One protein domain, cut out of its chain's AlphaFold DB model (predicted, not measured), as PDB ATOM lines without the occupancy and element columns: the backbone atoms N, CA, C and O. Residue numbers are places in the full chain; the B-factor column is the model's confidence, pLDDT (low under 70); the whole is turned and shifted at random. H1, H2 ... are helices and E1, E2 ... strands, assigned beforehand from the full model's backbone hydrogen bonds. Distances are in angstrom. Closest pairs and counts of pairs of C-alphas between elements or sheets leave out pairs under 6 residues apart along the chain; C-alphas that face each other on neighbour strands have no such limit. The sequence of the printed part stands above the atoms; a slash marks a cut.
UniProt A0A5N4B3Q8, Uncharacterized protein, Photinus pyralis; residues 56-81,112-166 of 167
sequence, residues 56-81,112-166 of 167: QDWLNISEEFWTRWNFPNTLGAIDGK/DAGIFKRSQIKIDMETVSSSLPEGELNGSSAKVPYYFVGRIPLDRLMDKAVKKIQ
ATOM      1  N   GLN A  56     -26.133 -14.707  47.829       87.44
ATOM      2  CA  GLN A  56     -26.925 -13.832  48.694       87.44
ATOM      3  C   GLN A  56     -26.607 -12.349  48.471       87.44
ATOM      4  O   GLN A  56     -27.517 -11.524  48.491       87.44
ATOM      5  N   ASP A  57     -25.341 -12.000  48.226       88.75
ATOM      6  CA  ASP A  57     -24.961 -10.616  47.921       88.75
ATOM      7  C   ASP A  57     -25.619 -10.152  46.613       88.75
ATOM      8  O   ASP A  57     -26.123  -9.034  46.533       88.75
ATOM      9  N   TRP A  58     -25.685 -11.028  45.607       89.75
ATOM     10  CA  TRP A  58     -26.368 -10.757  44.340       89.75
ATOM     11  C   TRP A  58     -27.877 -10.558  44.505       89.75
ATOM     12  O   TRP A  58     -28.442  -9.638  43.908       89.75
ATOM     13  N   LEU A  59     -28.522 -11.372  45.345       88.81
ATOM     14  CA  LEU A  59     -29.938 -11.206  45.678       88.81
ATOM     15  C   LEU A  59     -30.190  -9.875  46.397       88.81
ATOM     16  O   LEU A  59     -31.090  -9.136  45.999       88.81
ATOM     17  N   ASN A  60     -29.349  -9.518  47.371       89.94
ATOM     18  CA  ASN A  60     -29.446  -8.238  48.077       89.94
ATOM     19  C   ASN A  60     -29.290  -7.053  47.108       89.94
ATOM     20  O   ASN A  60     -30.075  -6.108  47.145       89.94
ATOM     21  N   ILE A  61     -28.323  -7.123  46.183       89.00
ATOM     22  CA  ILE A  61     -28.152  -6.108  45.134       89.00
ATOM     23  C   ILE A  61     -29.423  -6.002  44.284       89.00
ATOM     24  O   ILE A  61     -29.891  -4.896  44.014       89.00
ATOM     25  N   SER A  62     -30.020  -7.131  43.894       88.56
ATOM     26  CA  SER A  62     -31.245  -7.127  43.089       88.56
ATOM     27  C   SER A  62     -32.433  -6.468  43.788       88.56
ATOM     28  O   SER A  62     -33.188  -5.724  43.156       88.56
ATOM     29  N   GLU A  63     -32.554  -6.659  45.102       88.31
ATOM     30  CA  GLU A  63     -33.574  -6.015  45.923       88.31
ATOM     31  C   GLU A  63     -33.329  -4.504  46.047       88.31
ATOM     32  O   GLU A  63     -34.270  -3.707  45.974       88.31
ATOM     33  N   GLU A  64     -32.070  -4.073  46.153       89.19
ATOM     34  CA  GLU A  64     -31.725  -2.650  46.124       89.19
ATOM     35  C   GLU A  64     -32.060  -2.004  44.776       89.19
ATOM     36  O   GLU A  64     -32.619  -0.901  44.741       89.19
ATOM     37  N   PHE A  65     -31.761  -2.685  43.664       88.12
ATOM     38  CA  PHE A  65     -32.110  -2.199  42.329       88.12
ATOM     39  C   PHE A  65     -33.622  -2.053  42.151       88.12
ATOM     40  O   PHE A  65     -34.100  -1.061  41.582       88.12
ATOM     41  N   TRP A  66     -34.375  -3.010  42.688       85.19
ATOM     42  CA  TRP A  66     -35.825  -2.952  42.731       85.19
ATOM     43  C   TRP A  66     -36.320  -1.769  43.569       85.19
ATOM     44  O   TRP A  66     -37.062  -0.925  43.069       85.19
ATOM     45  N   THR A  67     -35.859  -1.656  44.812       84.81
ATOM     46  CA  THR A  67     -36.328  -0.642  45.767       84.81
ATOM     47  C   THR A  67     -36.041   0.778  45.284       84.81
ATOM     48  O   THR A  67     -36.874   1.673  45.426       84.81
ATOM     49  N   ARG A  68     -34.866   1.007  44.689       84.19
ATOM     50  CA  ARG A  68     -34.431   2.352  44.286       84.19
ATOM     51  C   ARG A  68     -34.926   2.754  42.900       84.19
ATOM     52  O   ARG A  68     -35.253   3.922  42.687       84.19
ATOM     53  N   TRP A  69     -34.954   1.817  41.952       82.25
ATOM     54  CA  TRP A  69     -35.174   2.139  40.537       82.25
ATOM     55  C   TRP A  69     -36.256   1.303  39.859       82.25
ATOM     56  O   TRP A  69     -36.511   1.515  38.674       82.25
ATOM     57  N   ASN A  70     -36.928   0.407  40.587       84.94
ATOM     58  CA  ASN A  70     -37.969  -0.476  40.058       84.94
ATOM     59  C   ASN A  70     -37.445  -1.364  38.910       84.94
ATOM     60  O   ASN A  70     -38.154  -1.628  37.936       84.94
ATOM     61  N   PHE A  71     -36.184  -1.794  39.023       85.31
ATOM     62  CA  PHE A  71     -35.523  -2.727  38.109       85.31
ATOM     63  C   PHE A  71     -35.502  -4.130  38.739       85.31
ATOM     64  O   PHE A  71     -34.651  -4.394  39.588       85.31
ATOM     65  N   PRO A  72     -36.446  -5.025  38.384       86.69
ATOM     66  CA  PRO A  72     -36.519  -6.360  38.974       86.69
ATOM     67  C   PRO A  72     -35.366  -7.245  38.485       86.69
ATOM     68  O   PRO A  72     -34.893  -7.078  37.357       86.69
ATOM     69  N   ASN A  73     -34.941  -8.192  39.325       88.56
ATOM     70  CA  ASN A  73     -33.931  -9.223  39.038       88.56
ATOM     71  C   ASN A  73     -32.604  -8.678  38.461       88.56
ATOM     72  O   ASN A  73     -31.894  -9.374  37.735       88.56
ATOM     73  N   THR A  74     -32.258  -7.422  38.762       90.44
ATOM     74  CA  THR A  74     -31.054  -6.768  38.230       90.44
ATOM     75  C   THR A  74     -29.869  -6.969  39.165       90.44
ATOM     76  O   THR A  74     -29.875  -6.480  40.284       90.44
ATOM     77  N   LEU A  75     -28.822  -7.643  38.696       89.88
ATOM     78  CA  LEU A  75     -27.642  -7.968  39.509       89.88
ATOM     79  C   LEU A  75     -26.594  -6.859  39.555       89.88
ATOM     80  O   LEU A  75     -25.682  -6.895  40.372       89.88
ATOM     81  N   GLY A  76     -26.685  -5.877  38.665       87.56
ATOM     82  CA  GLY A  76     -25.715  -4.795  38.604       87.56
ATOM     83  C   GLY A  76     -25.697  -4.098  37.259       87.56
ATOM     84  O   GLY A  76     -26.215  -4.609  36.263       87.56
ATOM     85  N   ALA A  77     -25.062  -2.929  37.235       86.19
ATOM     86  CA  ALA A  77     -24.869  -2.133  36.034       86.19
ATOM     87  C   ALA A  77     -23.410  -2.179  35.572       86.19
ATOM     88  O   ALA A  77     -22.490  -2.042  36.376       86.19
ATOM     89  N   ILE A  78     -23.207  -2.334  34.266       83.69
ATOM     90  CA  ILE A  78     -21.885  -2.393  33.642       83.69
ATOM     91  C   ILE A  78     -21.710  -1.159  32.770       83.69
ATOM     92  O   ILE A  78     -22.549  -0.872  31.912       83.69
ATOM     93  N   ASP A  79     -20.594  -0.460  32.957       79.94
ATOM     94  CA  ASP A  79     -20.199   0.652  32.101       79.94
ATOM     95  C   ASP A  79     -18.795   0.440  31.528       79.94
ATOM     96  O   ASP A  79     -17.895  -0.083  32.188       79.94
ATOM     97  N   GLY A  80     -18.625   0.842  30.272       70.44
ATOM     98  CA  GLY A  80     -17.352   0.764  29.570       70.44
ATOM     99  C   GLY A  80     -16.510   2.001  29.855       70.44
ATOM    100  O   GLY A  80     -16.940   3.127  29.602       70.44
ATOM    101  N   LYS A  81     -15.275   1.811  30.325       73.25
ATOM    102  CA  LYS A  81     -14.298   2.898  30.456       73.25
ATOM    103  C   LYS A  81     -13.184   2.729  29.437       73.25
ATOM    104  O   LYS A  81     -12.499   1.713  29.412       73.25
ATOM    105  N   ASP A 112     -17.171  -1.546  21.842       73.62
ATOM    106  CA  ASP A 112     -17.187  -2.026  23.231       73.62
ATOM    107  C   ASP A 112     -18.030  -3.303  23.396       73.62
ATOM    108  O   ASP A 112     -17.662  -4.204  24.146       73.62
ATOM    109  N   ALA A 113     -19.127  -3.428  22.641       75.69
ATOM    110  CA  ALA A 113     -19.996  -4.604  22.664       75.69
ATOM    111  C   ALA A 113     -19.294  -5.872  22.144       75.69
ATOM    112  O   ALA A 113     -19.457  -6.954  22.710       75.69
ATOM    113  N   GLY A 114     -18.499  -5.752  21.080       79.38
ATOM    114  CA  GLY A 114     -17.722  -6.844  20.501       79.38
ATOM    115  C   GLY A 114     -16.585  -7.288  21.416       79.38
ATOM    116  O   GLY A 114     -16.358  -8.489  21.564       79.38
ATOM    117  N   ILE A 115     -15.929  -6.333  22.081       79.69
ATOM    118  CA  ILE A 115     -14.928  -6.614  23.119       79.69
ATOM    119  C   ILE A 115     -15.569  -7.332  24.301       79.69
ATOM    120  O   ILE A 115     -15.105  -8.401  24.694       79.69
ATOM    121  N   PHE A 116     -16.674  -6.795  24.819       81.81
ATOM    122  CA  PHE A 116     -17.391  -7.382  25.944       81.81
ATOM    123  C   PHE A 116     -17.836  -8.815  25.643       81.81
ATOM    124  O   PHE A 116     -17.563  -9.715  26.436       81.81
ATOM    125  N   LYS A 117     -18.421  -9.067  24.464       83.06
ATOM    126  CA  LYS A 117     -18.901 -10.399  24.056       83.06
ATOM    127  C   LYS A 117     -17.814 -11.481  24.091       83.06
ATOM    128  O   LYS A 117     -18.140 -12.648  24.289       83.06
ATOM    129  N   ARG A 118     -16.549 -11.106  23.881       83.19
ATOM    130  CA  ARG A 118     -15.391 -12.016  23.880       83.19
ATOM    131  C   ARG A 118     -14.602 -12.009  25.192       83.19
ATOM    132  O   ARG A 118     -13.591 -12.694  25.289       83.19
ATOM    133  N   SER A 119     -15.024 -11.217  26.174       83.88
ATOM    134  CA  SER A 119     -14.318 -11.071  27.446       83.88
ATOM    135  C   SER A 119     -14.672 -12.186  28.432       83.88
ATOM    136  O   SER A 119     -15.796 -12.688  28.438       83.88
ATOM    137  N   GLN A 120     -13.732 -12.514  29.323       86.00
ATOM    138  CA  GLN A 120     -13.990 -13.408  30.458       86.00
ATOM    139  C   GLN A 120     -15.100 -12.856  31.366       86.00
ATOM    140  O   GLN A 120     -15.935 -13.611  31.845       86.00
ATOM    141  N   ILE A 121     -15.180 -11.526  31.497       85.19
ATOM    142  CA  ILE A 121     -16.204 -10.831  32.286       85.19
ATOM    143  C   ILE A 121     -17.617 -11.233  31.840       85.19
ATOM    144  O   ILE A 121     -18.472 -11.510  32.676       85.19
ATOM    145  N   LYS A 122     -17.865 -11.314  30.527       86.12
ATOM    146  CA  LYS A 122     -19.163 -11.742  29.989       86.12
ATOM    147  C   LYS A 122     -19.492 -13.186  30.376       86.12
ATOM    148  O   LYS A 122     -20.635 -13.468  30.719       86.12
ATOM    149  N   ILE A 123     -18.511 -14.088  30.318       87.06
ATOM    150  CA  ILE A 123     -18.683 -15.502  30.691       87.06
ATOM    151  C   ILE A 123     -19.003 -15.617  32.185       87.06
ATOM    152  O   ILE A 123     -19.938 -16.320  32.569       87.06
ATOM    153  N   ASP A 124     -18.263 -14.891  33.020       87.31
ATOM    154  CA  ASP A 124     -18.449 -14.898  34.470       87.31
ATOM    155  C   ASP A 124     -19.843 -14.366  34.845       87.31
ATOM    156  O   ASP A 124     -20.533 -14.959  35.670       87.31
ATOM    157  N   MET A 125     -20.308 -13.302  34.181       87.06
ATOM    158  CA  MET A 125     -21.646 -12.734  34.394       87.06
ATOM    159  C   MET A 125     -22.774 -13.687  33.998       87.06
ATOM    160  O   MET A 125     -23.732 -13.838  34.749       87.06
ATOM    161  N   GLU A 126     -22.666 -14.356  32.849       87.44
ATOM    162  CA  GLU A 126     -23.657 -15.358  32.435       87.44
ATOM    163  C   GLU A 126     -23.681 -16.563  33.376       87.44
ATOM    164  O   GLU A 126     -24.750 -17.113  33.645       87.44
ATOM    165  N   THR A 127     -22.517 -16.947  33.902       87.62
ATOM    166  CA  THR A 127     -22.394 -18.020  34.892       87.62
ATOM    167  C   THR A 127     -23.121 -17.647  36.182       87.62
ATOM    168  O   THR A 127     -23.922 -18.439  36.673       87.62
ATOM    169  N   VAL A 128     -22.915 -16.426  36.690       87.00
ATOM    170  CA  VAL A 128     -23.626 -15.916  37.875       87.00
ATOM    171  C   VAL A 128     -25.134 -15.862  37.625       87.00
ATOM    172  O   VAL A 128     -25.901 -16.438  38.393       87.00
ATOM    173  N   SER A 129     -25.569 -15.247  36.522       85.12
ATOM    174  CA  SER A 129     -26.990 -15.162  36.157       85.12
ATOM    175  C   SER A 129     -27.666 -16.532  36.068       85.12
ATOM    176  O   SER A 129     -28.824 -16.660  36.451       85.12
ATOM    177  N   SER A 130     -26.944 -17.546  35.583       85.81
ATOM    178  CA  SER A 130     -27.454 -18.915  35.421       85.81
ATOM    179  C   SER A 130     -27.392 -19.746  36.708       85.81
ATOM    180  O   SER A 130     -28.072 -20.762  36.806       85.81
ATOM    181  N   SER A 131     -26.564 -19.350  37.681       86.31
ATOM    182  CA  SER A 131     -26.453 -20.028  38.981       86.31
ATOM    183  C   SER A 131     -27.601 -19.694  39.937       86.31
ATOM    184  O   SER A 131     -27.924 -20.497  40.811       86.31
ATOM    185  N   LEU A 132     -28.246 -18.537  39.753       84.75
ATOM    186  CA  LEU A 132     -29.354 -18.089  40.591       84.75
ATOM    187  C   LEU A 132     -30.687 -18.692  40.115       84.75
ATOM    188  O   LEU A 132     -30.927 -18.777  38.908       84.75
ATOM    189  N   PRO A 133     -31.587 -19.087  41.037       83.19
ATOM    190  CA  PRO A 133     -32.924 -19.542  40.664       83.19
ATOM    191  C   PRO A 133     -33.685 -18.409  39.971       83.19
ATOM    192  O   PRO A 133     -33.521 -17.253  40.335       83.19
ATOM    193  N   GLU A 134     -34.533 -18.712  38.988       80.88
ATOM    194  CA  GLU A 134     -35.311 -17.668  38.310       80.88
ATOM    195  C   GLU A 134     -36.199 -16.903  39.305       80.88
ATOM    196  O   GLU A 134     -36.914 -17.509  40.108       80.88
ATOM    197  N   GLY A 135     -36.152 -15.570  39.236       78.06
ATOM    198  CA  GLY A 135     -36.978 -14.688  40.054       78.06
ATOM    199  C   GLY A 135     -38.333 -14.428  39.400       78.06
ATOM    200  O   GLY A 135     -38.478 -14.494  38.180       78.06
ATOM    201  N   GLU A 136     -39.340 -14.099  40.198       77.25
ATOM    202  CA  GLU A 136     -40.655 -13.724  39.677       77.25
ATOM    203  C   GLU A 136     -40.668 -12.259  39.236       77.25
ATOM    204  O   GLU A 136     -40.096 -11.384  39.892       77.25
ATOM    205  N   LEU A 137     -41.334 -11.971  38.117       71.94
ATOM    206  CA  LEU A 137     -41.609 -10.594  37.728       71.94
ATOM    207  C   LEU A 137     -42.875 -10.113  38.454       71.94
ATOM    208  O   LEU A 137     -43.943 -10.706  38.295       71.94
ATOM    209  N   ASN A 138     -42.759  -9.036  39.233       63.16
ATOM    210  CA  ASN A 138     -43.808  -8.565  40.145       63.16
ATOM    211  C   ASN A 138     -45.218  -8.525  39.529       63.16
ATOM    212  O   ASN A 138     -45.459  -7.850  38.528       63.16
ATOM    213  N   GLY A 139     -46.157  -9.228  40.175       59.62
ATOM    214  CA  GLY A 139     -47.567  -9.314  39.771       59.62
ATOM    215  C   GLY A 139     -47.866 -10.362  38.695       59.62
ATOM    216  O   GLY A 139     -49.018 -10.508  38.293       59.62
ATOM    217  N   SER A 140     -46.856 -11.105  38.241       64.06
ATOM    218  CA  SER A 140     -47.006 -12.201  37.291       64.06
ATOM    219  C   SER A 140     -46.363 -13.474  37.834       64.06
ATOM    220  O   SER A 140     -45.345 -13.424  38.511       64.06
ATOM    221  N   SER A 141     -46.904 -14.631  37.462       70.56
ATOM    222  CA  SER A 141     -46.232 -15.921  37.656       70.56
ATOM    223  C   SER A 141     -45.106 -16.153  36.635       70.56
ATOM    224  O   SER A 141     -44.658 -17.287  36.457       70.56
ATOM    225  N   ALA A 142     -44.705 -15.117  35.886       76.94
ATOM    226  CA  ALA A 142     -43.661 -15.224  34.885       76.94
ATOM    227  C   ALA A 142     -42.304 -15.227  35.586       76.94
ATOM    228  O   ALA A 142     -41.917 -14.259  36.244       76.94
ATOM    229  N   LYS A 143     -41.590 -16.338  35.428       78.81
ATOM    230  CA  LYS A 143     -40.216 -16.483  35.886       78.81
ATOM    231  C   LYS A 143     -39.282 -15.828  34.885       78.81
ATOM    232  O   LYS A 143     -39.387 -16.071  33.682       78.81
ATOM    233  N   VAL A 144     -38.406 -14.965  35.381       82.06
ATOM    234  CA  VAL A 144     -37.453 -14.214  34.569       82.06
ATOM    235  C   VAL A 144     -36.071 -14.354  35.198       82.06
ATOM    236  O   VAL A 144     -35.929 -14.153  36.409       82.06
ATOM    237  N   PRO A 145     -35.042 -14.699  34.405       85.69
ATOM    238  CA  PRO A 145     -33.695 -14.862  34.924       85.69
ATOM    239  C   PRO A 145     -33.149 -13.543  35.470       85.69
ATOM    240  O   PRO A 145     -33.575 -12.455  35.079       85.69
ATOM    241  N   TYR A 146     -32.160 -13.653  36.348       88.88
ATOM    242  CA  TYR A 146     -31.388 -12.511  36.807       88.88
ATOM    243  C   TYR A 146     -30.454 -12.002  35.707       88.88
ATOM    244  O   TYR A 146     -29.845 -12.791  34.982       88.88
ATOM    245  N   TYR A 147     -30.310 -10.684  35.575       88.69
ATOM    246  CA  TYR A 147     -29.545 -10.082  34.480       88.69
ATOM    247  C   TYR A 147     -28.724  -8.869  34.914       88.69
ATOM    248  O   TYR A 147     -29.026  -8.185  35.892       88.69
ATOM    249  N   PHE A 148     -27.679  -8.587  34.139       87.94
ATOM    250  CA  PHE A 148     -26.909  -7.351  34.229       87.94
ATOM    251  C   PHE A 148     -27.398  -6.348  33.190       87.94
ATOM    252  O   PHE A 148     -27.764  -6.708  32.070       87.94
ATOM    253  N   VAL A 149     -27.367  -5.071  33.550       86.44
ATOM    254  CA  VAL A 149     -27.796  -3.968  32.685       86.44
ATOM    255  C   VAL A 149     -26.585  -3.196  32.171       86.44
ATOM    256  O   VAL A 149     -25.688  -2.830  32.927       86.44
ATOM    257  N   GLY A 150     -26.538  -2.940  30.865       77.44
ATOM    258  CA  GLY A 150     -25.538  -2.049  30.274       77.44
ATOM    259  C   GLY A 150     -25.887  -0.586  30.540       77.44
ATOM    260  O   GLY A 150     -27.068  -0.259  30.640       77.44
ATOM    261  N   ARG A 151     -24.858   0.266  30.662       66.00
ATOM    262  CA  ARG A 151     -24.903   1.727  30.865       66.00
ATOM    263  C   ARG A 151     -26.304   2.286  31.123       66.00
ATOM    264  O   ARG A 151     -27.008   2.732  30.215       66.00
ATOM    265  N   ILE A 152     -26.657   2.333  32.398       60.91
ATOM    266  CA  ILE A 152     -27.799   3.101  32.867       60.91
ATOM    267  C   ILE A 152     -27.305   4.522  33.157       60.91
ATOM    268  O   ILE A 152     -26.329   4.667  33.896       60.91
ATOM    269  N   PRO A 153     -27.934   5.585  32.617       57.00
ATOM    270  CA  PRO A 153     -27.713   6.944  33.099       57.00
ATOM    271  C   PRO A 153     -28.279   7.060  34.522       57.00
ATOM    272  O   PRO A 153     -29.410   7.503  34.742       57.00
ATOM    273  N   LEU A 154     -27.503   6.562  35.490       54.53
ATOM    274  CA  LEU A 154     -27.809   6.593  36.915       54.53
ATOM    275  C   LEU A 154     -27.958   8.036  37.389       54.53
ATOM    276  O   LEU A 154     -28.813   8.293  38.217       54.53
ATOM    277  N   ASP A 155     -27.228   8.984  36.803       56.72
ATOM    278  CA  ASP A 155     -27.417  10.426  36.988       56.72
ATOM    279  C   ASP A 155     -28.880  10.849  36.760       56.72
ATOM    280  O   ASP A 155     -29.499  11.471  37.621       56.72
ATOM    281  N   ARG A 156     -29.498  10.408  35.657       54.28
ATOM    282  CA  ARG A 156     -30.898  10.742  35.340       54.28
ATOM    283  C   ARG A 156     -31.926   9.969  36.166       54.28
ATOM    284  O   ARG A 156     -33.059  10.435  36.309       54.28
ATOM    285  N   LEU A 157     -31.582   8.781  36.661       53.75
ATOM    286  CA  LEU A 157     -32.469   7.981  37.515       53.75
ATOM    287  C   LEU A 157     -32.400   8.403  38.985       53.75
ATOM    288  O   LEU A 157     -33.439   8.467  39.636       53.75
ATOM    289  N   MET A 158     -31.213   8.749  39.482       51.62
ATOM    290  CA  MET A 158     -30.995   9.325  40.811       51.62
ATOM    291  C   MET A 158     -31.736  10.662  40.932       51.62
ATOM    292  O   MET A 158     -32.479  10.851  41.890       51.62
ATOM    293  N   ASP A 159     -31.671  11.527  39.911       50.72
ATOM    294  CA  ASP A 159     -32.430  12.789  39.876       50.72
ATOM    295  C   ASP A 159     -33.955  12.582  39.935       50.72
ATOM    296  O   ASP A 159     -34.684  13.375  40.537       50.72
ATOM    297  N   LYS A 160     -34.467  11.511  39.316       49.34
ATOM    298  CA  LYS A 160     -35.897  11.162  39.370       49.34
ATOM    299  C   LYS A 160     -36.299  10.531  40.705       49.34
ATOM    300  O   LYS A 160     -37.409  10.791  41.162       49.34
ATOM    301  N   ALA A 161     -35.425   9.742  41.330       45.47
ATOM    302  CA  ALA A 161     -35.661   9.157  42.648       45.47
ATOM    303  C   ALA A 161     -35.689  10.237  43.743       45.47
ATOM    304  O   ALA A 161     -36.612  10.258  44.551       45.47
ATOM    305  N   VAL A 162     -34.769  11.209  43.696       39.88
ATOM    306  CA  VAL A 162     -34.755  12.362  44.616       39.88
ATOM    307  C   VAL A 162     -36.028  13.207  44.475       39.88
ATOM    308  O   VAL A 162     -36.606  13.618  45.478       39.88
ATOM    309  N   LYS A 163     -36.539  13.400  43.251       38.09
ATOM    310  CA  LYS A 163     -37.813  14.111  43.020       38.09
ATOM    311  C   LYS A 163     -39.057  13.338  43.470       38.09
ATOM    312  O   LYS A 163     -40.076  13.966  43.738       38.09
ATOM    313  N   LYS A 164     -38.999  12.005  43.562       38.44
ATOM    314  CA  LYS A 164     -40.110  11.162  44.045       38.44
ATOM    315  C   LYS A 164     -40.226  11.116  45.573       38.44
ATOM    316  O   LYS A 164     -41.278  10.738  46.062       38.44
ATOM    317  N   ILE A 165     -39.181  11.503  46.308       37.88
ATOM    318  CA  ILE A 165     -39.164  11.548  47.784       37.88
ATOM    319  C   ILE A 165     -39.704  12.900  48.315       37.88
ATOM    320  O   ILE A 165     -39.882  13.075  49.515       37.88
ATOM    321  N   GLN A 166     -39.996  13.863  47.430       33.56
ATOM    322  CA  GLN A 166     -40.461  15.211  47.791       33.56
ATOM    323  C   GLN A 166     -41.967  15.476  47.594       33.56
ATOM    324  O   GLN A 166     -42.359  16.641  47.583       33.56
TER     325      GLN A 166
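This is residues 56 to 81 and 112 to 166 of the 167 residues of an uncharacterized protein of Photinus pyralis (UniProt A0A5N4B3Q8). Two short parallel strands, E1 and E2, make a small ribbon in the middle, with H1 packed on E1 and H3 near the start of E2. H2 and H4 lie farthest from the middle, toward opposite ends of the longest axis, and contacts between helices are few. The 81 printed residues hold four named helices and two named strands, in the order H1 E1 H2 H3 E2 H4; the class is mostly helix. The whole is only just loose, close to compact, with a radius of gyration of the C-alphas of 14.1 A and spans of 44 by 35 by 21 A.

The closest C-alphas of H1, residues 56 to 69, and E1, residues 74 to 78, are those of Ser 62 and Thr 74, 4.9 A apart. H2, residues 112 to 117, is close to but not clearly touching H3, residues 120 to 131; the closest C-alphas, of Phe 116 and Lys 122, are 6.2 A apart. The closest C-alphas of H3 and E2, residues 147 to 150, are those of Ser 129 and Tyr 147, 5.9 A apart. E1 and E2 are parallel neighbours at 28 degrees, with N 75 and O 147 at 2.9 A and N 149 and O 76 at 3.0 A, within hydrogen-bond range. H4, residues 154 to 164, only just touches H1, with 3 pairs of C-alphas within 8 A, made by residues 68 to 69 of H1 alone; the closest are those of Arg 68 and Ala 161, 7.1 A apart. They run the same way at a steep tilt of 61 degrees. H1 and H3 are apart. In H1, H2, H3 and H4 every O i to N i+4 pair is within hydrogen-bond range.

H1 begins at C-alpha 56 (-26.925, -13.832, 48.694) and is 19.7 A long. E1 is 11.1 A, H2 8.6 A, H3 16.5 A and E2 9.9 A long. H4, 14.9 A long, ends at C-alpha 164 (-40.110, 11.162, 44.045).

The C-alphas of Arg 118 and Gln 166, the two farthest apart, are 44.1 A apart. Residues 82 to 111 are not printed, and C-alphas 81 and 112 are 9.2 A apart across the cut. The link from H3 to E2, residues 132 to 146, is long; in it residues 135 to 136 pair antiparallel with 143 to 144. The model's pLDDT is under 70 at residues 138 to 140 and 151 to 166.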